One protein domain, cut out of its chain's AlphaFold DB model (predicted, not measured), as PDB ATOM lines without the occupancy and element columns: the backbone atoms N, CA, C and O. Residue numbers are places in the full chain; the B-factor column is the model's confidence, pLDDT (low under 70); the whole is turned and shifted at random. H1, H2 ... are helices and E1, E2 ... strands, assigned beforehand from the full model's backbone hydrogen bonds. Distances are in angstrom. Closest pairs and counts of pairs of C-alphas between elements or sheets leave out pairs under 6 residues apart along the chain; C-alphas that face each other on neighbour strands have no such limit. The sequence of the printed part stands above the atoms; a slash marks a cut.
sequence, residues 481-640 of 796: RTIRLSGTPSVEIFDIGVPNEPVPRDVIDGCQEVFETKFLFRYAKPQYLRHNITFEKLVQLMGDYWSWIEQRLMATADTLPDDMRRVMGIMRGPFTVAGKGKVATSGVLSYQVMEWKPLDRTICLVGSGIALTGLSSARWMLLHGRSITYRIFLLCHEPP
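This is residues 481 to 640 of the 796 residues of an uncharacterized protein of Tilletiaria anomala (strain ATCC 24038 / CBS 436.72 / UBC 951) (UniProt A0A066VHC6). A long, strongly twisted hairpin of two strands, E3 and E4, makes the middle of the domain, widened into one antiparallel sheet by E1 and E2 along E3 and by the short E5 along E4. H1 crosses one face of the sheet and H3 packs on H1, while H4 covers part of the opposite face and the short H2 lies beyond the far end of H1. The printed part has 160 residues, with five named strands and four named helices in the order E1, E2, H1, H2, H3, E3, E4, E5, H4, and its class is mixed, helices and strands. The whole is compact, with a radius of gyration of the C-alphas of 17.0 A and spans of 52 by 38 by 28 A.

E1, residues 483 to 485, and E2, residues 490 to 496, lie on one side of E3, residues 565 to 577, and are antiparallel to it. E3 bends by 65 degrees at residue 574, and its pairing is staggered: residues 566 to 572 pair with E2, with N 492 and O 570 2.8 A apart, and residues 575 to 577 with E1, with N 576 and O 484 3.0 A apart. H1, residues 505 to 523, is on the sheet at a height of 7.3 A and runs across the strands, at 89 degrees to E4, residues 585 to 597, on the local plane; the closest C-alphas of H1 and E4, those of Gly 510 and Val 588, are 5.0 A apart. H2, residues 526 to 530, is not on the sheet. H3, residues 535 to 554, touches H1, their closest C-alphas being those of Glu 516 and Met 542, 6.8 A apart; they run opposite ways at a tilt of 36 degrees, only just steep. H3 only grazes the sheet, with residues 549 to 554. E4 lies on the other side of E3, and the two form a hairpin, with N 569 and O 592 2.8 A apart. E5, residues 602 to 604, forms a hairpin with E4, with N 604 and O 595 2.9 A apart; E3, E4 and E5 are a meander, each strand the antiparallel neighbour of the one before. H4, residues 616 to 635, is on the opposite face from H1 at a height of 10.1 A and runs slantwise to the strands, at 56 degrees to E2 on the local plane. Every O i to N i+4 pair is within hydrogen-bond range in H1, H2 and H3; in H4 13 of 16 are.

E1 begins at C-alpha 483, at (-1.966, -3.680, 43.967). From first to last C-alpha, E2 measures 18.9 A, H1 26.6 A, H3 28.3 A, E3 34.8 A and E4 35.8 A. H4 measures 25.9 A, has a kink of 55 degrees near residue 623 and ends at C-alpha 635, at (-27.696, 8.177, 32.811).

The two C-alphas farthest apart, those of Arg 530 and Pro 640, are 55.5 A apart. The printed part has no cut, and the link from E5 to H4, 11 residues, is long. The mean pLDDT of the printed part is 76.1; residues 579 to 582 and 601 to 640 are under 70.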
ATOM      1  N   ARG A 481      -2.232  -9.655  47.134       77.62
ATOM      2  CA  ARG A 481      -1.735  -8.717  46.134       77.62
ATOM      3  C   ARG A 481      -1.712  -7.309  46.725       77.62
ATOM      4  O   ARG A 481      -2.751  -6.702  46.984       77.62
ATOM      5  N   THR A 482      -0.517  -6.749  46.890       79.12
ATOM      6  CA  THR A 482      -0.368  -5.297  47.035       79.12
ATOM      7  C   THR A 482      -0.471  -4.692  45.641       79.12
ATOM      8  O   THR A 482       0.528  -4.585  44.929       79.12
ATOM      9  N   ILE A 483      -1.693  -4.347  45.240       76.81
ATOM     10  CA  ILE A 483      -1.966  -3.680  43.967       76.81
ATOM     11  C   ILE A 483      -1.254  -2.323  43.971       76.81
ATOM     12  O   ILE A 483      -1.527  -1.468  44.818       76.81
ATOM     13  N   ARG A 484      -0.326  -2.131  43.030       81.25
ATOM     14  CA  ARG A 484       0.249  -0.822  42.706       81.25
ATOM     15  C   ARG A 484      -0.354  -0.360  41.392       81.25
ATOM     16  O   ARG A 484      -0.124  -0.994  40.364       81.25
ATOM     17  N   LEU A 485      -1.116   0.726  41.451       81.75
ATOM     18  CA  LEU A 485      -1.717   1.337  40.271       81.75
ATOM     19  C   LEU A 485      -0.601   1.835  39.350       81.75
ATOM     20  O   LEU A 485       0.270   2.594  39.778       81.75
ATOM     21  N   SER A 486      -0.609   1.368  38.107       82.62
ATOM     22  CA  SER A 486       0.353   1.738  37.073       82.62
ATOM     23  C   SER A 486      -0.400   2.332  35.888       82.62
ATOM     24  O   SER A 486      -0.418   1.749  34.811       82.62
ATOM     25  N   GLY A 487      -1.067   3.462  36.114       85.81
ATOM     26  CA  GLY A 487      -1.860   4.174  35.113       85.81
ATOM     27  C   GLY A 487      -3.149   4.746  35.696       85.81
ATOM     28  O   GLY A 487      -3.425   4.599  36.890       85.81
ATOM     29  N   THR A 488      -3.918   5.417  34.843       86.88
ATOM     30  CA  THR A 488      -5.234   5.954  35.196       86.88
ATOM     31  C   THR A 488      -6.261   4.824  35.130       86.88
ATOM     32  O   THR A 488      -6.375   4.192  34.079       86.88
ATOM     33  N   PRO A 489      -6.986   4.529  36.220       89.31
ATOM     34  CA  PRO A 489      -8.054   3.543  36.171       89.31
ATOM     35  C   PRO A 489      -9.242   4.053  35.338       89.31
ATOM     36  O   PRO A 489      -9.569   5.239  35.385       89.31
ATOM     37  N   SER A 490      -9.896   3.156  34.602       90.44
ATOM     38  CA  SER A 490     -11.215   3.371  34.012       90.44
ATOM     39  C   SER A 490     -12.306   3.056  35.033       90.44
ATOM     40  O   SER A 490     -12.111   2.274  35.968       90.44
ATOM     41  N   VAL A 491     -13.467   3.681  34.852       90.38
ATOM     42  CA  VAL A 491     -14.672   3.313  35.589       90.38
ATOM     43  C   VAL A 491     -15.725   2.825  34.611       90.38
ATOM     44  O   VAL A 491     -16.073   3.538  33.672       90.38
ATOM     45  N   GLU A 492     -16.225   1.628  34.872       91.12
ATOM     46  CA  GLU A 492     -17.290   0.951  34.146       91.12
ATOM     47  C   GLU A 492     -18.512   0.854  35.063       91.12
ATOM     48  O   GLU A 492     -18.376   0.755  36.285       91.12
ATOM     49  N   ILE A 493     -19.708   0.941  34.493       90.38
ATOM     50  CA  ILE A 493     -20.972   0.871  35.227       90.38
ATOM     51  C   ILE A 493     -21.832  -0.173  34.523       90.38
ATOM     52  O   ILE A 493     -21.971  -0.116  33.306       90.38
ATOM     53  N   PHE A 494     -22.390  -1.101  35.294       89.50
ATOM     54  CA  PHE A 494     -23.264  -2.168  34.819       89.50
ATOM     55  C   PHE A 494     -24.624  -2.057  35.511       89.50
ATOM     56  O   PHE A 494     -24.664  -1.921  36.736       89.50
ATOM     57  N   ASP A 495     -25.718  -2.122  34.753       88.19
ATOM     58  CA  ASP A 495     -27.078  -2.245  35.294       88.19
ATOM     59  C   ASP A 495     -27.415  -3.742  35.445       88.19
ATOM     60  O   ASP A 495     -27.742  -4.440  34.486       88.19
ATOM     61  N   ILE A 496     -27.248  -4.258  36.664       84.25
ATOM     62  CA  ILE A 496     -27.552  -5.634  37.067       84.25
ATOM     63  C   ILE A 496     -29.071  -5.758  37.185       84.25
ATOM     64  O   ILE A 496     -29.669  -5.549  38.237       84.25
ATOM     65  N   GLY A 497     -29.708  -6.073  36.073       74.69
ATOM     66  CA  GLY A 497     -31.158  -6.205  36.009       74.69
ATOM     67  C   GLY A 497     -31.659  -6.214  34.580       74.69
ATOM     68  O   GLY A 497     -32.659  -6.855  34.292       74.69
ATOM     69  N   VAL A 498     -30.929  -5.593  33.654       79.00
ATOM     70  CA  VAL A 498     -31.272  -5.649  32.233       79.00
ATOM     71  C   VAL A 498     -31.077  -7.093  31.737       79.00
ATOM     72  O   VAL A 498     -29.935  -7.550  31.668       79.00
ATOM     73  N   PRO A 499     -32.147  -7.834  31.373       74.75
ATOM     74  CA  PRO A 499     -32.050  -9.266  31.059       74.75
ATOM     75  C   PRO A 499     -31.106  -9.579  29.890       74.75
ATOM     76  O   PRO A 499     -30.557 -10.674  29.801       74.75
ATOM     77  N   ASN A 500     -30.904  -8.600  29.006       81.44
ATOM     78  CA  ASN A 500     -30.108  -8.733  27.790       81.44
ATOM     79  C   ASN A 500     -28.646  -8.285  27.954       81.44
ATOM     80  O   ASN A 500     -27.861  -8.445  27.022       81.44
ATOM     81  N   GLU A 501     -28.263  -7.748  29.117       85.06
ATOM     82  CA  GLU A 501     -26.910  -7.241  29.377       85.06
ATOM     83  C   GLU A 501     -26.339  -7.833  30.674       85.06
ATOM     84  O   GLU A 501     -26.109  -7.117  31.654       85.06
ATOM     85  N   PRO A 502     -26.109  -9.160  30.724       86.94
ATOM     86  CA  PRO A 502     -25.501  -9.773  31.892       86.94
ATOM     87  C   PRO A 502     -24.092  -9.220  32.108       86.94
ATOM     88  O   PRO A 502     -23.341  -8.954  31.164       86.94
ATOM     89  N   VAL A 503     -23.703  -9.103  33.376       90.19
ATOM     90  CA  VAL A 503     -22.346  -8.702  33.741       90.19
ATOM     91  C   VAL A 503     -21.347  -9.698  33.134       90.19
ATOM     92  O   VAL A 503     -21.479 -10.904  33.367       90.19
ATOM     93  N   PRO A 504     -20.321  -9.231  32.399       93.25
ATOM     94  CA  PRO A 504     -19.312 -10.111  31.826       93.25
ATOM     95  C   PRO A 504     -18.651 -11.010  32.881       93.25
ATOM     96  O   PRO A 504     -18.348 -10.581  33.998       93.25
ATOM     97  N   ARG A 505     -18.387 -12.278  32.546       93.81
ATOM     98  CA  ARG A 505     -17.831 -13.230  33.522       93.81
ATOM     99  C   ARG A 505     -16.448 -12.808  34.031       93.81
ATOM    100  O   ARG A 505     -16.179 -12.917  35.222       93.81
ATOM    101  N   ASP A 506     -15.615 -12.233  33.168       94.31
ATOM    102  CA  ASP A 506     -14.291 -11.703  33.521       94.31
ATOM    103  C   ASP A 506     -14.361 -10.538  34.526       94.31
ATOM    104  O   ASP A 506     -13.425 -10.286  35.290       94.31
ATOM    105  N   VAL A 507     -15.474  -9.806  34.537       93.12
ATOM    106  CA  VAL A 507     -15.756  -8.773  35.529       93.12
ATOM    107  C   VAL A 507     -16.063  -9.404  36.886       93.12
ATOM    108  O   VAL A 507     -15.455  -9.001  37.879       93.12
ATOM    109  N   ILE A 508     -16.946 -10.404  36.927       94.31
ATOM    110  CA  ILE A 508     -17.307 -11.123  38.157       94.31
ATOM    111  C   ILE A 508     -16.084 -11.809  38.768       94.31
ATOM    112  O   ILE A 508     -15.812 -11.624  39.956       94.31
ATOM    113  N   ASP A 509     -15.290 -12.507  37.955       95.19
ATOM    114  CA  ASP A 509     -14.058 -13.164  38.400       95.19
ATOM    115  C   ASP A 509     -13.043 -12.132  38.944       95.19
ATOM    116  O   ASP A 509     -12.371 -12.350  39.955       95.19
ATOM    117  N   GLY A 510     -12.969 -10.945  38.328       93.69
ATOM    118  CA  GLY A 510     -12.167  -9.830  38.838       93.69
ATOM    119  C   GLY A 510     -12.674  -9.283  40.180       93.69
ATOM    120  O   GLY A 510     -11.873  -8.975  41.070       93.69
ATOM    121  N   CYS A 511     -13.992  -9.180  40.358       93.81
ATOM    122  CA  CYS A 511     -14.608  -8.803  41.630       93.81
ATOM    123  C   CYS A 511     -14.319  -9.842  42.725       93.81
ATOM    124  O   CYS A 511     -13.997  -9.442  43.850       93.81
ATOM    125  N   GLN A 512     -14.345 -11.139  42.396       94.94
ATOM    126  CA  GLN A 512     -13.985 -12.226  43.310       94.94
ATOM    127  C   GLN A 512     -12.555 -12.060  43.812       94.94
ATOM    128  O   GLN A 512     -12.305 -12.021  45.016       94.94
ATOM    129  N   GLU A 513     -11.605 -11.879  42.894       92.62
ATOM    130  CA  GLU A 513     -10.191 -11.761  43.242       92.62
ATOM    131  C   GLU A 513      -9.928 -10.571  44.184       92.62
ATOM    132  O   GLU A 513      -9.170 -10.666  45.162       92.62
ATOM    133  N   VAL A 514     -10.583  -9.434  43.913       92.00
ATOM    134  CA  VAL A 514     -10.519  -8.250  44.776       92.00
ATOM    135  C   VAL A 514     -11.154  -8.535  46.132       92.00
ATOM    136  O   VAL A 514     -10.559  -8.184  47.155       92.00
ATOM    137  N   PHE A 515     -12.325  -9.168  46.158       93.06
ATOM    138  CA  PHE A 515     -13.019  -9.534  47.388       93.06
ATOM    139  C   PHE A 515     -12.141 -10.416  48.275       93.06
ATOM    140  O   PHE A 515     -11.831 -10.018  49.398       93.06
ATOM    141  N   GLU A 516     -11.658 -11.544  47.756       93.31
ATOM    142  CA  GLU A 516     -10.838 -12.505  48.495       93.31
ATOM    143  C   GLU A 516      -9.567 -11.848  49.044       93.31
ATOM    144  O   GLU A 516      -9.228 -11.956  50.229       93.31
ATOM    145  N   THR A 517      -8.887 -11.065  48.198       91.00
ATOM    146  CA  THR A 517      -7.674 -10.345  48.591       91.00
ATOM    147  C   THR A 517      -7.953  -9.373  49.738       91.00
ATOM    148  O   THR A 517      -7.174  -9.304  50.695       91.00
ATOM    149  N   LYS A 518      -9.043  -8.599  49.671       90.12
ATOM    150  CA  LYS A 518      -9.395  -7.617  50.708       90.12
ATOM    151  C   LYS A 518      -9.912  -8.286  51.979       90.12
ATOM    152  O   LYS A 518      -9.540  -7.844  53.071       90.12
ATOM    153  N   PHE A 519     -10.696  -9.349  51.846       93.00
ATOM    154  CA  PHE A 519     -11.217 -10.149  52.947       93.00
ATOM    155  C   PHE A 519     -10.064 -10.719  53.778       93.00
ATOM    156  O   PHE A 519      -9.918 -10.388  54.958       93.00
ATOM    157  N   LEU A 520      -9.144 -11.451  53.147       94.44
ATOM    158  CA  LEU A 520      -7.969 -11.996  53.827       94.44
ATOM    159  C   LEU A 520      -7.043 -10.885  54.332       94.44
ATOM    160  O   LEU A 520      -6.515 -10.961  55.442       94.44
ATOM    161  N   PHE A 521      -6.874  -9.785  53.593       90.75
ATOM    162  CA  PHE A 521      -6.093  -8.651  54.092       90.75
ATOM    163  C   PHE A 521      -6.651  -8.085  55.407       90.75
ATOM    164  O   PHE A 521      -5.861  -7.682  56.277       90.75
ATOM    165  N   ARG A 522      -7.980  -8.054  55.563       90.75
ATOM    166  CA  ARG A 522      -8.670  -7.542  56.751       90.75
ATOM    167  C   ARG A 522      -8.668  -8.542  57.905       90.75
ATOM    168  O   ARG A 522      -8.344  -8.122  59.019       90.75
ATOM    169  N   TYR A 523      -8.988  -9.806  57.630       93.12
ATOM    170  CA  TYR A 523      -9.305 -10.811  58.649       93.12
ATOM    171  C   TYR A 523      -8.220 -11.863  58.875       93.12
ATOM    172  O   TYR A 523      -8.121 -12.378  59.982       93.12
ATOM    173  N   ALA A 524      -7.330 -12.122  57.908       94.62
ATOM    174  CA  ALA A 524      -6.174 -13.002  58.107       94.62
ATOM    175  C   ALA A 524      -5.070 -12.258  58.879       94.62
ATOM    176  O   ALA A 524      -3.993 -11.937  58.355       94.62
ATOM    177  N   LYS A 525      -5.391 -11.895  60.121       91.69
ATOM    178  CA  LYS A 525      -4.486 -11.306  61.101       91.69
ATOM    179  C   LYS A 525      -4.419 -12.212  62.326       91.69
ATOM    180  O   LYS A 525      -5.424 -12.848  62.652       91.69
ATOM    181  N   PRO A 526      -3.286 -12.228  63.037       91.50
ATOM    182  CA  PRO A 526      -3.129 -13.110  64.181       91.50
ATOM    183  C   PRO A 526      -4.166 -12.907  65.279       91.50
ATOM    184  O   PRO A 526      -4.601 -13.886  65.872       91.50
ATOM    185  N   GLN A 527      -4.612 -11.665  65.495       88.12
ATOM    186  CA  GLN A 527      -5.632 -11.356  66.496       88.12
ATOM    187  C   GLN A 527      -6.938 -12.114  66.229       88.12
ATOM    188  O   GLN A 527      -7.562 -12.587  67.162       88.12
ATOM    189  N   TYR A 528      -7.349 -12.282  64.970       89.00
ATOM    190  CA  TYR A 528      -8.592 -12.997  64.662       89.00
ATOM    191  C   TYR A 528      -8.403 -14.513  64.679       89.00
ATOM    192  O   TYR A 528      -9.255 -15.237  65.176       89.00
ATOM    193  N   LEU A 529      -7.264 -14.992  64.174       91.62
ATOM    194  CA  LEU A 529      -7.031 -16.427  64.000       91.62
ATOM    195  C   LEU A 529      -6.652 -17.153  65.300       91.62
ATOM    196  O   LEU A 529      -6.739 -18.369  65.389       91.62
ATOM    197  N   ARG A 530      -6.234 -16.409  66.327       82.94
ATOM    198  CA  ARG A 530      -5.970 -16.946  67.670       82.94
ATOM    199  C   ARG A 530      -7.232 -17.131  68.505       82.94
ATOM    200  O   ARG A 530      -7.240 -17.984  69.382       82.94
ATOM    201  N   HIS A 531      -8.260 -16.321  68.265       80.06
ATOM    202  CA  HIS A 531      -9.470 -16.266  69.081       80.06
ATOM    203  C   HIS A 531     -10.617 -17.068  68.447       80.06
ATOM    204  O   HIS A 531     -11.720 -16.548  68.330       80.06
ATOM    205  N   ASN A 532     -10.358 -18.331  68.079       78.50
ATOM    206  CA  ASN A 532     -11.360 -19.354  67.704       78.50
ATOM    207  C   ASN A 532     -11.677 -19.525  66.208       78.50
ATOM    208  O   ASN A 532     -12.631 -20.219  65.870       78.50
ATOM    209  N   ILE A 533     -10.900 -18.943  65.289       91.12
ATOM    210  CA  ILE A 533     -11.103 -19.167  63.847       91.12
ATOM    211  C   ILE A 533      -9.816 -19.712  63.235       91.12
ATOM    212  O   ILE A 533      -8.805 -19.015  63.179       91.12
ATOM    213  N   THR A 534      -9.844 -20.953  62.750       93.81
ATOM    214  CA  THR A 534      -8.732 -21.511  61.966       93.81
ATOM    215  C   THR A 534      -8.622 -20.802  60.617       93.81
ATOM    216  O   THR A 534      -9.574 -20.186  60.129       93.81
ATOM    217  N   PHE A 535      -7.452 -20.865  59.980       95.31
ATOM    218  CA  PHE A 535      -7.280 -20.241  58.668       95.31
ATOM    219  C   PHE A 535      -8.204 -20.884  57.621       95.31
ATOM    220  O   PHE A 535      -8.783 -20.190  56.793       95.31
ATOM    221  N   GLU A 536      -8.407 -22.193  57.719       96.00
ATOM    222  CA  GLU A 536      -9.289 -22.992  56.873       96.00
ATOM    223  C   GLU A 536     -10.746 -22.550  57.047       96.00
ATOM    224  O   GLU A 536     -11.433 -22.296  56.056       96.00
ATOM    225  N   LYS A 537     -11.197 -22.345  58.294       94.75
ATOM    226  CA  LYS A 537     -12.540 -21.821  58.563       94.75
ATOM    227  C   LYS A 537     -12.710 -20.401  58.029       94.75
ATOM    228  O   LYS A 537     -13.762 -20.077  57.489       94.75
ATOM    229  N   LEU A 538     -11.678 -19.561  58.125       95.00
ATOM    230  CA  LEU A 538     -11.702 -18.216  57.549       95.00
ATOM    231  C   LEU A 538     -11.841 -18.249  56.016       95.00
ATOM    232  O   LEU A 538     -12.573 -17.433  55.458       95.00
ATOM    233  N   VAL A 539     -11.150 -19.173  55.341       96.19
ATOM    234  CA  VAL A 539     -11.260 -19.374  53.886       96.19
ATOM    235  C   VAL A 539     -12.642 -19.906  53.507       96.19
ATOM    236  O   VAL A 539     -13.213 -19.426  52.533       96.19
ATOM    237  N   GLN A 540     -13.216 -20.820  54.296       95.81
ATOM    238  CA  GLN A 540     -14.590 -21.284  54.098       95.81
ATOM    239  C   GLN A 540     -15.588 -20.121  54.197       95.81
ATOM    240  O   GLN A 540     -16.344 -19.893  53.262       95.81
ATOM    241  N   LEU A 541     -15.524 -19.324  55.272       94.19
ATOM    242  CA  LEU A 541     -16.403 -18.161  55.462       94.19
ATOM    243  C   LEU A 541     -16.275 -17.134  54.331       94.19
ATOM    244  O   LEU A 541     -17.252 -16.492  53.957       94.19
ATOM    245  N   MET A 542     -15.066 -16.961  53.795       95.25
ATOM    246  CA  MET A 542     -14.833 -16.127  52.620       95.25
ATOM    247  C   MET A 542     -15.547 -16.686  51.385       95.25
ATOM    248  O   MET A 542     -16.186 -15.917  50.675       95.25
ATOM    249  N   GLY A 543     -15.444 -17.996  51.141       95.50
ATOM    250  CA  GLY A 543     -16.123 -18.680  50.040       95.50
ATOM    251  C   GLY A 543     -17.641 -18.564  50.144       95.50
ATOM    252  O   GLY A 543     -18.270 -18.086  49.208       95.50
ATOM    253  N   ASP A 544     -18.205 -18.880  51.312       93.44
ATOM    254  CA  ASP A 544     -19.645 -18.775  51.578       93.44
ATOM    255  C   ASP A 544     -20.151 -17.341  51.343       93.44
ATOM    256  O   ASP A 544     -21.191 -17.122  50.717       93.44
ATOM    257  N   TYR A 545     -19.386 -16.338  51.797       92.06
ATOM    258  CA  TYR A 545     -19.740 -14.938  51.580       92.06
ATOM    259  C   TYR A 545     -19.659 -14.553  50.100       92.06
ATOM    260  O   TYR A 545     -20.546 -13.870  49.589       92.06
ATOM    261  N   TRP A 546     -18.615 -14.990  49.393       94.62
ATOM    262  CA  TRP A 546     -18.500 -14.715  47.968       94.62
ATOM    263  C   TRP A 546     -19.636 -15.362  47.176       94.62
ATOM    264  O   TRP A 546     -20.244 -14.675  46.366       94.62
ATOM    265  N   SER A 547     -19.985 -16.621  47.445       93.31
ATOM    266  CA  SER A 547     -21.105 -17.296  46.779       93.31
ATOM    267  C   SER A 547     -22.421 -16.542  46.964       93.31
ATOM    268  O   SER A 547     -23.181 -16.391  46.011       93.31
ATOM    269  N   TRP A 548     -22.668 -15.996  48.158       89.88
ATOM    270  CA  TRP A 548     -23.825 -15.130  48.397       89.88
ATOM    271  C   TRP A 548     -23.764 -13.818  47.592       89.88
ATOM    272  O   TRP A 548     -24.770 -13.401  47.018       89.88
ATOM    273  N   ILE A 549     -22.593 -13.169  47.505       88.69
ATOM    274  CA  ILE A 549     -22.401 -11.963  46.676       88.69
ATOM    275  C   ILE A 549     -22.620 -12.292  45.195       88.69
ATOM    276  O   ILE A 549     -23.342 -11.571  44.512       88.69
ATOM    277  N   GLU A 550     -22.022 -13.374  44.702       91.75
ATOM    278  CA  GLU A 550     -22.105 -13.819  43.313       91.75
ATOM    279  C   GLU A 550     -23.548 -14.125  42.914       91.75
ATOM    280  O   GLU A 550     -24.001 -13.635  41.884       91.75
ATOM    281  N   GLN A 551     -24.306 -14.834  43.758       89.62
ATOM    282  CA  GLN A 551     -25.733 -15.071  43.528       89.62
ATOM    283  C   GLN A 551     -26.502 -13.760  43.342       89.62
ATOM    284  O   GLN A 551     -27.313 -13.661  42.430       89.62
ATOM    285  N   ARG A 552     -26.216 -12.723  44.142       86.69
ATOM    286  CA  ARG A 552     -26.856 -11.404  43.978       86.69
ATOM    287  C   ARG A 552     -26.360 -10.655  42.742       86.69
ATOM    288  O   ARG A 552     -27.139  -9.947  42.117       86.69
ATOM    289  N   LEU A 553     -25.091 -10.783  42.372       87.88
ATOM    290  CA  LEU A 553     -24.568 -10.173  41.144       87.88
ATOM    291  C   LEU A 553     -25.133 -10.829  39.877       87.88
ATOM    292  O   LEU A 553     -25.222 -10.162  38.852       87.88
ATOM    293  N   MET A 554     -25.510 -12.105  39.957       88.12
ATOM    294  CA  MET A 554     -26.062 -12.886  38.847       88.12
ATOM    295  C   MET A 554     -27.592 -12.944  38.827       88.12
ATOM    296  O   MET A 554     -28.169 -13.453  37.868       88.12
ATOM    297  N   ALA A 555     -28.258 -12.469  39.878       86.00
ATOM    298  CA  ALA A 555     -29.709 -12.495  39.953       86.00
ATOM    299  C   ALA A 555     -30.326 -11.556  38.900       86.00
ATOM    300  O   ALA A 555     -29.886 -10.412  38.752       86.00
ATOM    301  N   THR A 556     -31.337 -12.041  38.177       81.62
ATOM    302  CA  THR A 556     -32.066 -11.272  37.156       81.62
ATOM    303  C   THR A 556     -32.926 -10.179  37.796       81.62
ATOM    304  O   THR A 556     -33.193 -10.227  39.004       81.62
ATOM    305  N   ALA A 557     -33.383  -9.196  37.004       76.69
ATOM    306  CA  ALA A 557     -34.299  -8.155  37.488       76.69
ATOM    307  C   ALA A 557     -35.540  -8.725  38.180       76.69
ATOM    308  O   ALA A 557     -35.994  -8.131  39.145       76.69
ATOM    309  N   ASP A 558     -36.016  -9.902  37.771       81.12
ATOM    310  CA  ASP A 558     -37.208 -10.539  38.353       81.12
ATOM    311  C   ASP A 558     -37.050 -10.887  39.843       81.12
ATOM    312  O   ASP A 558     -38.023 -11.173  40.536       81.12
ATOM    313  N   THR A 559     -35.815 -10.904  40.352       83.88
ATOM    314  CA  THR A 559     -35.532 -11.131  41.780       83.88
ATOM    315  C   THR A 559     -35.580  -9.857  42.619       83.88
ATOM    316  O   THR A 559     -35.585  -9.927  43.850       83.88
ATOM    317  N   LEU A 560     -35.562  -8.695  41.969       82.19
ATOM    318  CA  LEU A 560     -35.692  -7.394  42.603       82.19
ATOM    319  C   LEU A 560     -37.169  -6.973  42.580       82.19
ATOM    320  O   LEU A 560     -37.902  -7.368  41.679       82.19
ATOM    321  N   PRO A 561     -37.627  -6.168  43.553       84.88
ATOM    322  CA  PRO A 561     -38.909  -5.478  43.429       84.88
ATOM    323  C   PRO A 561     -39.003  -4.725  42.090       84.88
ATOM    324  O   PRO A 561     -37.996  -4.165  41.658       84.88
ATOM    325  N   ASP A 562     -40.193  -4.665  41.475       80.81
ATOM    326  CA  ASP A 562     -40.448  -4.116  40.119       80.81
ATOM    327  C   ASP A 562     -39.924  -2.681  39.886       80.81
ATOM    328  O   ASP A 562     -39.804  -2.203  38.759       80.81
ATOM    329  N   ASP A 563     -39.611  -1.968  40.961       82.94
ATOM    330  CA  ASP A 563     -39.147  -0.588  40.977       82.94
ATOM    331  C   ASP A 563     -37.670  -0.438  41.374       82.94
ATOM    332  O   ASP A 563     -37.167   0.682  41.417       82.94
ATOM    333  N   MET A 564     -36.960  -1.530  41.656       83.00
ATOM    334  CA  MET A 564     -35.590  -1.517  42.151       83.00
ATOM    335  C   MET A 564     -34.609  -1.959  41.064       83.00
ATOM    336  O   MET A 564     -34.711  -3.033  40.484       83.00
ATOM    337  N   ARG A 565     -33.592  -1.132  40.829       83.75
ATOM    338  CA  ARG A 565     -32.462  -1.423  39.944       83.75
ATOM    339  C   ARG A 565     -31.224  -1.716  40.761       83.75
ATOM    340  O   ARG A 565     -30.970  -1.034  41.752       83.75
ATOM    341  N   ARG A 566     -30.405  -2.672  40.338       87.38
ATOM    342  CA  ARG A 566     -29.101  -2.921  40.957       87.38
ATOM    343  C   ARG A 566     -28.018  -2.434  40.008       87.38
ATOM    344  O   ARG A 566     -27.873  -2.942  38.918       87.38
ATOM    345  N   VAL A 567     -27.221  -1.460  40.424       88.25
ATOM    346  CA  VAL A 567     -26.131  -0.906  39.613       88.25
ATOM    347  C   VAL A 567     -24.798  -1.296  40.229       88.25
ATOM    348  O   VAL A 567     -24.588  -1.142  41.434       88.25
ATOM    349  N   MET A 568     -23.867  -1.767  39.405       90.44
ATOM    350  CA  MET A 568     -22.505  -2.073  39.815       90.44
ATOM    351  C   MET A 568     -21.502  -1.145  39.137       90.44
ATOM    352  O   MET A 568     -21.333  -1.154  37.923       90.44
ATOM    353  N   GLY A 569     -20.800  -0.358  39.949       90.94
ATOM    354  CA  GLY A 569     -19.669   0.456  39.523       90.94
ATOM    355  C   GLY A 569     -18.360  -0.297  39.718       90.94
ATOM    356  O   GLY A 569     -18.074  -0.790  40.809       90.94
ATOM    357  N   ILE A 570     -17.537  -0.363  38.679       92.88
ATOM    358  CA  ILE A 570     -16.266  -1.081  38.677       92.88
ATOM    359  C   ILE A 570     -15.156  -0.137  38.285       92.88
ATOM    360  O   ILE A 570     -15.223   0.558  37.282       92.88
ATOM    361  N   MET A 571     -14.089  -0.155  39.070       92.12
ATOM    362  CA  MET A 571     -12.846   0.499  38.717       92.12
ATOM    363  C   MET A 571     -11.906  -0.546  38.128       92.12
ATOM    364  O   MET A 571     -11.441  -1.428  38.856       92.12
ATOM    365  N   ARG A 572     -11.614  -0.447  36.833       92.56
ATOM    366  CA  ARG A 572     -10.605  -1.263  36.155       92.56
ATOM    367  C   ARG A 572      -9.358  -0.444  35.912       92.56
ATOM    368  O   ARG A 572      -9.394   0.777  35.838       92.56
ATOM    369  N   GLY A 573      -8.212  -1.091  35.819       90.94
ATOM    370  CA  GLY A 573      -7.024  -0.376  35.400       90.94
ATOM    371  C   GLY A 573      -5.769  -1.219  35.407       90.94
ATOM    372  O   GLY A 573      -5.737  -2.288  36.020       90.94
ATOM    373  N   PRO A 574      -4.715  -0.721  34.746       91.00
ATOM    374  CA  PRO A 574      -3.411  -1.350  34.771       91.00
ATOM    375  C   PRO A 574      -2.836  -1.321  36.191       91.00
ATOM    376  O   PRO A 574      -2.661  -0.260  36.801       91.00
ATOM    377  N   PHE A 575      -2.491  -2.494  36.710       87.00
ATOM    378  CA  PHE A 575      -1.725  -2.623  37.940       87.00
ATOM    379  C   PHE A 575      -0.508  -3.516  37.749       87.00
ATOM    380  O   PHE A 575      -0.476  -4.427  36.922       87.00
ATOM    381  N   THR A 576       0.510  -3.260  38.565       82.56
ATOM    382  CA  THR A 576       1.693  -4.116  38.648       82.56
ATOM    383  C   THR A 576       1.594  -5.001  39.881       82.56
ATOM    384  O   THR A 576       1.444  -4.525  41.011       82.56
ATOM    385  N   VAL A 577       1.682  -6.315  39.669       76.81
ATOM    386  CA  VAL A 577       1.796  -7.282  40.762       76.81
ATOM    387  C   VAL A 577       3.220  -7.223  41.298       76.81
ATOM    388  O   VAL A 577       4.183  -7.458  40.569       76.81
ATOM    389  N   ALA A 578       3.372  -6.918  42.587       70.06
ATOM    390  CA  ALA A 578       4.684  -6.848  43.219       70.06
ATOM    391  C   ALA A 578       5.504  -8.133  42.962       70.06
ATOM    392  O   ALA A 578       5.073  -9.238  43.286       70.06
ATOM    393  N   GLY A 579       6.705  -7.982  42.394       68.75
ATOM    394  CA  GLY A 579       7.656  -9.081  42.178       68.75
ATOM    395  C   GLY A 579       7.537  -9.818  40.839       68.75
ATOM    396  O   GLY A 579       8.397 -10.641  40.542       68.75
ATOM    397  N   LYS A 580       6.532  -9.512  40.014       61.84
ATOM    398  CA  LYS A 580       6.521  -9.850  38.584       61.84
ATOM    399  C   LYS A 580       6.851  -8.555  37.829       61.84
ATOM    400  O   LYS A 580       6.458  -7.490  38.287       61.84
ATOM    401  N   GLY A 581       7.676  -8.605  36.784       64.81
ATOM    402  CA  GLY A 581       8.194  -7.413  36.087       64.81
ATOM    403  C   GLY A 581       7.113  -6.456  35.553       64.81
ATOM    404  O   GLY A 581       5.926  -6.682  35.736       64.81
ATOM    405  N   LYS A 582       7.534  -5.381  34.871       68.69
ATOM    406  CA  LYS A 582       6.725  -4.220  34.418       68.69
ATOM    407  C   LYS A 582       5.486  -4.509  33.538       68.69
ATOM    408  O   LYS A 582       4.913  -3.561  33.012       68.69
ATOM    409  N   VAL A 583       5.069  -5.758  33.342       71.75
ATOM    410  CA  VAL A 583       3.854  -6.064  32.585       71.75
ATOM    411  C   VAL A 583       2.659  -5.646  33.433       71.75
ATOM    412  O   VAL A 583       2.301  -6.310  34.405       71.75
ATOM    413  N   ALA A 584       2.097  -4.491  33.094       76.94
ATOM    414  CA  ALA A 584       0.851  -4.036  33.669       76.94
ATOM    415  C   ALA A 584      -0.265  -4.957  33.170       76.94
ATOM    416  O   ALA A 584      -0.526  -5.033  31.972       76.94
ATOM    417  N   THR A 585      -0.907  -5.670  34.087       84.38
ATOM    418  CA  THR A 585      -2.149  -6.385  33.796       84.38
ATOM    419  C   THR A 585      -3.300  -5.438  34.091       84.38
ATOM    420  O   THR A 585      -3.322  -4.828  35.162       84.38
ATOM    421  N   SER A 586      -4.237  -5.286  33.155       88.56
ATOM    422  CA  SER A 586      -5.504  -4.622  33.457       88.56
ATOM    423  C   SER A 586      -6.414  -5.602  34.189       88.56
ATOM    424  O   SER A 586      -6.474  -6.775  33.829       88.56
ATOM    425  N   GLY A 587      -7.102  -5.140  35.225       92.56
ATOM    426  CA  GLY A 587      -8.112  -5.931  35.917       92.56
ATOM    427  C   GLY A 587      -8.918  -5.078  36.882       92.56
ATOM    428  O   GLY A 587      -8.707  -3.866  36.982       92.56
ATOM    429  N   VAL A 588      -9.856  -5.711  37.582       92.88
ATOM    430  CA  VAL A 588     -10.698  -5.041  38.576       92.88
ATOM    431  C   VAL A 588      -9.841  -4.640  39.779       92.88
ATOM    432  O   VAL A 588      -9.107  -5.442  40.349       92.88
ATOM    433  N   LEU A 589      -9.915  -3.367  40.157       90.19
ATOM    434  CA  LEU A 589      -9.184  -2.773  41.280       90.19
ATOM    435  C   LEU A 589     -10.088  -2.617  42.506       90.19
ATOM    436  O   LEU A 589      -9.656  -2.779  43.653       90.19
ATOM    437  N   SER A 590     -11.347  -2.276  42.247       91.12
ATOM    438  CA  SER A 590     -12.430  -2.169  43.217       91.12
ATOM    439  C   SER A 590     -13.766  -2.253  42.499       91.12
ATOM    440  O   SER A 590     -13.870  -1.821  41.354       91.12
ATOM    441  N   TYR A 591     -14.790  -2.713  43.202       92.44
ATOM    442  CA  TYR A 591     -16.168  -2.684  42.736       92.44
ATOM    443  C   TYR A 591     -17.082  -2.176  43.853       92.44
ATOM    444  O   TYR A 591     -16.708  -2.191  45.032       92.44
ATOM    445  N   GLN A 592     -18.257  -1.700  43.468       88.81
ATOM    446  CA  GLN A 592     -19.320  -1.264  44.357       88.81
ATOM    447  C   GLN A 592     -20.656  -1.668  43.746       88.81
ATOM    448  O   GLN A 592     -20.879  -1.432  42.565       88.81
ATOM    449  N   VAL A 593     -21.538  -2.235  44.562       86.19
ATOM    450  CA  VAL A 593     -22.913  -2.575  44.184       86.19
ATOM    451  C   VAL A 593     -23.849  -1.623  44.919       86.19
ATOM    452  O   VAL A 593     -23.595  -1.263  46.069       86.19
ATOM    453  N   MET A 594     -24.894  -1.165  44.245       84.81
ATOM    454  CA  MET A 594     -25.931  -0.298  44.797       84.81
ATOM    455  C   MET A 594     -27.283  -0.823  44.331       84.81
ATOM    456  O   MET A 594     -27.395  -1.217  43.176       84.81
ATOM    457  N   GLU A 595     -28.300  -0.819  45.192       83.62
ATOM    458  CA  GLU A 595     -29.681  -1.061  44.765       83.62
ATOM    459  C   GLU A 595     -30.449   0.253  44.928       83.62
ATOM    460  O   GLU A 595     -30.448   0.886  45.981       83.62
ATOM    461  N   TRP A 596     -31.055   0.737  43.861       79.00
ATOM    462  CA  TRP A 596     -31.708   2.031  43.828       79.00
ATOM    463  C   TRP A 596     -33.107   1.865  43.266       79.00
ATOM    464  O   TRP A 596     -33.289   1.251  42.225       79.00
ATOM    465  N   LYS A 597     -34.082   2.452  43.955       81.44
ATOM    466  CA  LYS A 597     -35.436   2.643  43.458       81.44
ATOM    467  C   LYS A 597     -35.570   3.994  42.734       81.44
ATOM    468  O   LYS A 597     -35.614   5.027  43.417       81.44
ATOM    469  N   PRO A 598     -35.607   4.045  41.385       74.75
ATOM    470  CA  PRO A 598     -35.573   5.302  40.635       74.75
ATOM    471  C   PRO A 598     -36.751   6.222  40.957       74.75
ATOM    472  O   PRO A 598     -36.551   7.422  41.142       74.75
ATOM    473  N   LEU A 599     -37.950   5.647  41.103       74.00
ATOM    474  CA  LEU A 599     -39.187   6.392  41.363       74.00
ATOM    475  C   LEU A 599     -39.168   7.114  42.714       74.00
ATOM    476  O   LEU A 599     -39.574   8.271  42.802       74.00
ATOM    477  N   ASP A 600     -38.607   6.480  43.743       71.00
ATOM    478  CA  ASP A 600     -38.558   7.054  45.090       71.00
ATOM    479  C   ASP A 600     -37.385   8.030  45.269       71.00
ATOM    480  O   ASP A 600     -37.258   8.664  46.317       71.00
ATOM    481  N   ARG A 601     -36.493   8.148  44.269       65.56
ATOM    482  CA  ARG A 601     -35.215   8.884  44.365       65.56
ATOM    483  C   ARG A 601     -34.384   8.480  45.593       65.56
ATOM    484  O   ARG A 601     -33.534   9.240  46.057       65.56
ATOM    485  N   THR A 602     -34.608   7.280  46.130       60.12
ATOM    486  CA  THR A 602     -33.937   6.773  47.328       60.12
ATOM    487  C   THR A 602     -32.895   5.741  46.955       60.12
ATOM    488  O   THR A 602     -33.225   4.639  46.517       60.12
ATOM    489  N   ILE A 603     -31.624   6.064  47.170       58.06
ATOM    490  CA  ILE A 603     -30.537   5.102  46.988       58.06
ATOM    491  C   ILE A 603     -30.445   4.229  48.240       58.06
ATOM    492  O   ILE A 603     -30.209   4.743  49.336       58.06
ATOM    493  N   CYS A 604     -30.553   2.911  48.072       60.62
ATOM    494  CA  CYS A 604     -30.141   1.960  49.093       60.62
ATOM    495  C   CYS A 604     -28.718   1.483  48.767       60.62
ATOM    496  O   CYS A 604     -28.435   0.825  47.764       60.62
ATOM    497  N   LEU A 605     -27.754   1.830  49.617       54.97
ATOM    498  CA  LEU A 605     -26.406   1.284  49.480       54.97
ATOM    499  C   LEU A 605     -26.403  -0.158  49.981       54.97
ATOM    500  O   LEU A 605     -26.046  -0.432  51.132       54.97
ATOM    501  N   VAL A 606     -26.793  -1.078  49.106       52.22
ATOM    502  CA  VAL A 606     -26.807  -2.502  49.416       52.22
ATOM    503  C   VAL A 606     -25.380  -2.982  49.543       52.22
ATOM    504  O   VAL A 606     -24.608  -3.032  48.592       52.22
ATOM    505  N   GLY A 607     -25.006  -3.251  50.789       44.28
ATOM    506  CA  GLY A 607     -23.648  -3.633  51.111       44.28
ATOM    507  C   GLY A 607     -22.684  -2.455  51.231       44.28
ATOM    508  O   GLY A 607     -21.515  -2.602  50.898       44.28
ATOM    509  N   SER A 608     -23.067  -1.329  51.842       39.47
ATOM    510  CA  SER A 608     -22.044  -0.439  52.436       39.47
ATOM    511  C   SER A 608     -21.148  -1.173  53.469       39.47
ATOM    512  O   SER A 608     -20.030  -0.739  53.752       39.47
ATOM    513  N   GLY A 609     -21.573  -2.354  53.951       38.62
ATOM    514  CA  GLY A 609     -20.744  -3.342  54.658       38.62
ATOM    515  C   GLY A 609     -19.727  -4.116  53.790       38.62
ATOM    516  O   GLY A 609     -18.748  -4.625  54.330       38.62
ATOM    517  N   ILE A 610     -19.899  -4.144  52.462       38.00
ATOM    518  CA  ILE A 610     -18.993  -4.705  51.432       38.00
ATOM    519  C   ILE A 610     -17.870  -3.704  51.078       38.00
ATOM    520  O   ILE A 610     -17.013  -3.964  50.235       38.00
ATOM    521  N   ALA A 611     -17.748  -2.581  51.797       42.06
ATOM    522  CA  ALA A 611     -16.552  -1.733  51.777       42.06
ATOM    523  C   ALA A 611     -15.352  -2.408  52.495       42.06
ATOM    524  O   ALA A 611     -14.691  -1.836  53.362       42.06
ATOM    525  N   LEU A 612     -15.029  -3.651  52.119       39.28
ATOM    526  CA  LEU A 612     -13.734  -4.294  52.373       39.28
ATOM    527  C   LEU A 612     -12.589  -3.538  51.678       39.28
ATOM    528  O   LEU A 612     -11.414  -3.653  52.043       39.28
ATOM    529  N   THR A 613     -12.929  -2.694  50.709       39.34
ATOM    530  CA  THR A 613     -12.089  -1.605  50.236       39.34
ATOM    531  C   THR A 613     -12.042  -0.543  51.345       39.34
ATOM    532  O   THR A 613     -12.935   0.275  51.488       39.34
ATOM    533  N   GLY A 614     -11.040  -0.571  52.228       31.47
ATOM    534  CA  GLY A 614     -10.902   0.457  53.274       31.47
ATOM    535  C   GLY A 614     -10.750   1.879  52.707       31.47
ATOM    536  O   GLY A 614     -10.375   2.007  51.549       31.47
ATOM    537  N   LEU A 615     -10.987   2.902  53.553       34.06
ATOM    538  CA  LEU A 615     -10.687   4.363  53.512       34.06
ATOM    539  C   LEU A 615     -10.062   5.006  52.249       34.06
ATOM    540  O   LEU A 615     -10.374   6.151  51.933       34.06
ATOM    541  N   SER A 616      -9.175   4.318  51.536       34.03
ATOM    542  CA  SER A 616      -8.772   4.636  50.164       34.03
ATOM    543  C   SER A 616      -9.969   4.696  49.214       34.03
ATOM    544  O   SER A 616     -10.004   5.593  48.381       34.03
ATOM    545  N   SER A 617     -10.950   3.801  49.386       37.81
ATOM    546  CA  SER A 617     -12.252   3.852  48.721       37.81
ATOM    547  C   SER A 617     -12.987   5.114  49.129       37.81
ATOM    548  O   SER A 617     -13.239   5.896  48.250       37.81
ATOM    549  N   ALA A 618     -13.191   5.436  50.412       33.44
ATOM    550  CA  ALA A 618     -13.870   6.672  50.830       33.44
ATOM    551  C   ALA A 618     -13.196   7.962  50.294       33.44
ATOM    552  O   ALA A 618     -13.872   8.883  49.840       33.44
ATOM    553  N   ARG A 619     -11.855   8.021  50.288       37.53
ATOM    554  CA  ARG A 619     -11.056   9.145  49.754       37.53
ATOM    555  C   ARG A 619     -11.158   9.266  48.227       37.53
ATOM    556  O   ARG A 619     -11.225  10.384  47.722       37.53
ATOM    557  N   TRP A 620     -11.196   8.143  47.507       39.59
ATOM    558  CA  TRP A 620     -11.465   8.109  46.064       39.59
ATOM    559  C   TRP A 620     -12.961   8.221  45.735       39.59
ATOM    560  O   TRP A 620     -13.299   8.781  44.710       39.59
ATOM    561  N   MET A 621     -13.866   7.805  46.614       39.19
ATOM    562  CA  MET A 621     -15.327   7.910  46.529       39.19
ATOM    563  C   MET A 621     -15.767   9.365  46.710       39.19
ATOM    564  O   MET A 621     -16.698   9.822  46.064       39.19
ATOM    565  N   LEU A 622     -15.070  10.151  47.529       40.53
ATOM    566  CA  LEU A 622     -15.354  11.582  47.645       40.53
ATOM    567  C   LEU A 622     -14.978  12.371  46.382       40.53
ATOM    568  O   LEU A 622     -15.605  13.391  46.103       40.53
ATOM    569  N   LEU A 623     -13.982  11.910  45.619       38.03
ATOM    570  CA  LEU A 623     -13.541  12.549  44.371       38.03
ATOM    571  C   LEU A 623     -14.241  11.958  43.136       38.03
ATOM    572  O   LEU A 623     -14.808  12.700  42.343       38.03
ATOM    573  N   HIS A 624     -14.266  10.632  43.016       39.69
ATOM    574  CA  HIS A 624     -14.831   9.877  41.896       39.69
ATOM    575  C   HIS A 624     -16.168   9.212  42.193       39.69
ATOM    576  O   HIS A 624     -16.967   9.075  41.282       39.69
ATOM    577  N   GLY A 625     -16.468   8.836  43.434       42.94
ATOM    578  CA  GLY A 625     -17.831   8.426  43.802       42.94
ATOM    579  C   GLY A 625     -18.811   9.573  43.569       42.94
ATOM    580  O   GLY A 625     -19.879   9.331  43.042       42.94
ATOM    581  N   ARG A 626     -18.392  10.836  43.753       41.34
ATOM    582  CA  ARG A 626     -19.124  11.984  43.200       41.34
ATOM    583  C   ARG A 626     -19.352  11.823  41.699       41.34
ATOM    584  O   ARG A 626     -20.499  11.808  41.302       41.34
ATOM    585  N   SER A 627     -18.322  11.644  40.871       39.62
ATOM    586  CA  SER A 627     -18.510  11.502  39.414       39.62
ATOM    587  C   SER A 627     -19.286  10.250  38.981       39.62
ATOM    588  O   SER A 627     -19.989  10.313  37.990       39.62
ATOM    589  N   ILE A 628     -19.176   9.130  39.698       43.00
ATOM    590  CA  ILE A 628     -19.853   7.860  39.396       43.00
ATOM    591  C   ILE A 628     -21.311   7.964  39.792       43.00
ATOM    592  O   ILE A 628     -22.176   7.716  38.972       43.00
ATOM    593  N   THR A 629     -21.587   8.406  41.015       46.94
ATOM    594  CA  THR A 629     -22.936   8.711  41.474       46.94
ATOM    595  C   THR A 629     -23.564   9.793  40.590       46.94
ATOM    596  O   THR A 629     -24.685   9.600  40.152       46.94
ATOM    597  N   TYR A 630     -22.842  10.860  40.214       46.72
ATOM    598  CA  TYR A 630     -23.314  11.861  39.243       46.72
ATOM    599  C   TYR A 630     -23.578  11.255  37.862       46.72
ATOM    600  O   TYR A 630     -24.586  11.587  37.264       46.72
ATOM    601  N   ARG A 631     -22.715  10.375  37.341       45.66
ATOM    602  CA  ARG A 631     -22.891   9.771  36.011       45.66
ATOM    603  C   ARG A 631     -24.013   8.735  35.992       45.66
ATOM    604  O   ARG A 631     -24.741   8.685  35.016       45.66
ATOM    605  N   ILE A 632     -24.191   7.983  37.076       47.56
ATOM    606  CA  ILE A 632     -25.347   7.104  37.298       47.56
ATOM    607  C   ILE A 632     -26.618   7.949  37.389       47.56
ATOM    608  O   ILE A 632     -27.583   7.660  36.701       47.56
ATOM    609  N   PHE A 633     -26.607   9.046  38.151       47.69
ATOM    610  CA  PHE A 633     -27.737   9.975  38.191       47.69
ATOM    611  C   PHE A 633     -28.035  10.610  36.826       47.69
ATOM    612  O   PHE A 633     -29.202  10.780  36.503       47.69
ATOM    613  N   LEU A 634     -27.015  10.949  36.031       47.84
ATOM    614  CA  LEU A 634     -27.179  11.514  34.687       47.84
ATOM    615  C   LEU A 634     -27.755  10.483  33.707       47.84
ATOM    616  O   LEU A 634     -28.738  10.785  33.046       47.84
ATOM    617  N   LEU A 635     -27.208   9.264  33.673       46.25
ATOM    618  CA  LEU A 635     -27.696   8.177  32.811       46.25
ATOM    619  C   LEU A 635     -29.111   7.720  33.187       46.25
ATOM    620  O   LEU A 635     -29.877   7.315  32.328       46.25
ATOM    621  N   CYS A 636     -29.485   7.805  34.464       44.72
ATOM    622  CA  CYS A 636     -30.827   7.445  34.923       44.72
ATOM    623  C   CYS A 636     -31.845   8.594  34.836       44.72
ATOM    624  O   CYS A 636     -33.023   8.374  35.114       44.72
ATOM    625  N   HIS A 637     -31.410   9.807  34.479       45.56
ATOM    626  CA  HIS A 637     -32.287  10.945  34.196       45.56
ATOM    627  C   HIS A 637     -32.544  11.160  32.702       45.56
ATOM    628  O   HIS A 637     -33.343  12.034  32.373       45.56
ATOM    629  N   GLU A 638     -31.924  10.381  31.816       41.84
ATOM    630  CA  GLU A 638     -32.339  10.285  30.417       41.84
ATOM    631  C   GLU A 638     -33.486   9.266  30.332       41.84
ATOM    632  O   GLU A 638     -33.238   8.063  30.434       41.84
ATOM    633  N   PRO A 639     -34.761   9.692  30.222       41.59
ATOM    634  CA  PRO A 639     -35.822   8.749  29.920       41.59
ATOM    635  C   PRO A 639     -35.580   8.187  28.511       41.59
ATOM    636  O   PRO A 639     -35.457   8.971  27.567       41.59
ATOM    637  N   PRO A 640     -35.548   6.856  28.335       42.62
ATOM    638  CA  PRO A 640     -35.704   6.287  27.014       42.62
ATOM    639  C   PRO A 640     -37.154   6.557  26.581       42.62
ATOM    640  O   PRO A 640     -38.108   6.143  27.238       42.62
TER     641      PRO A 640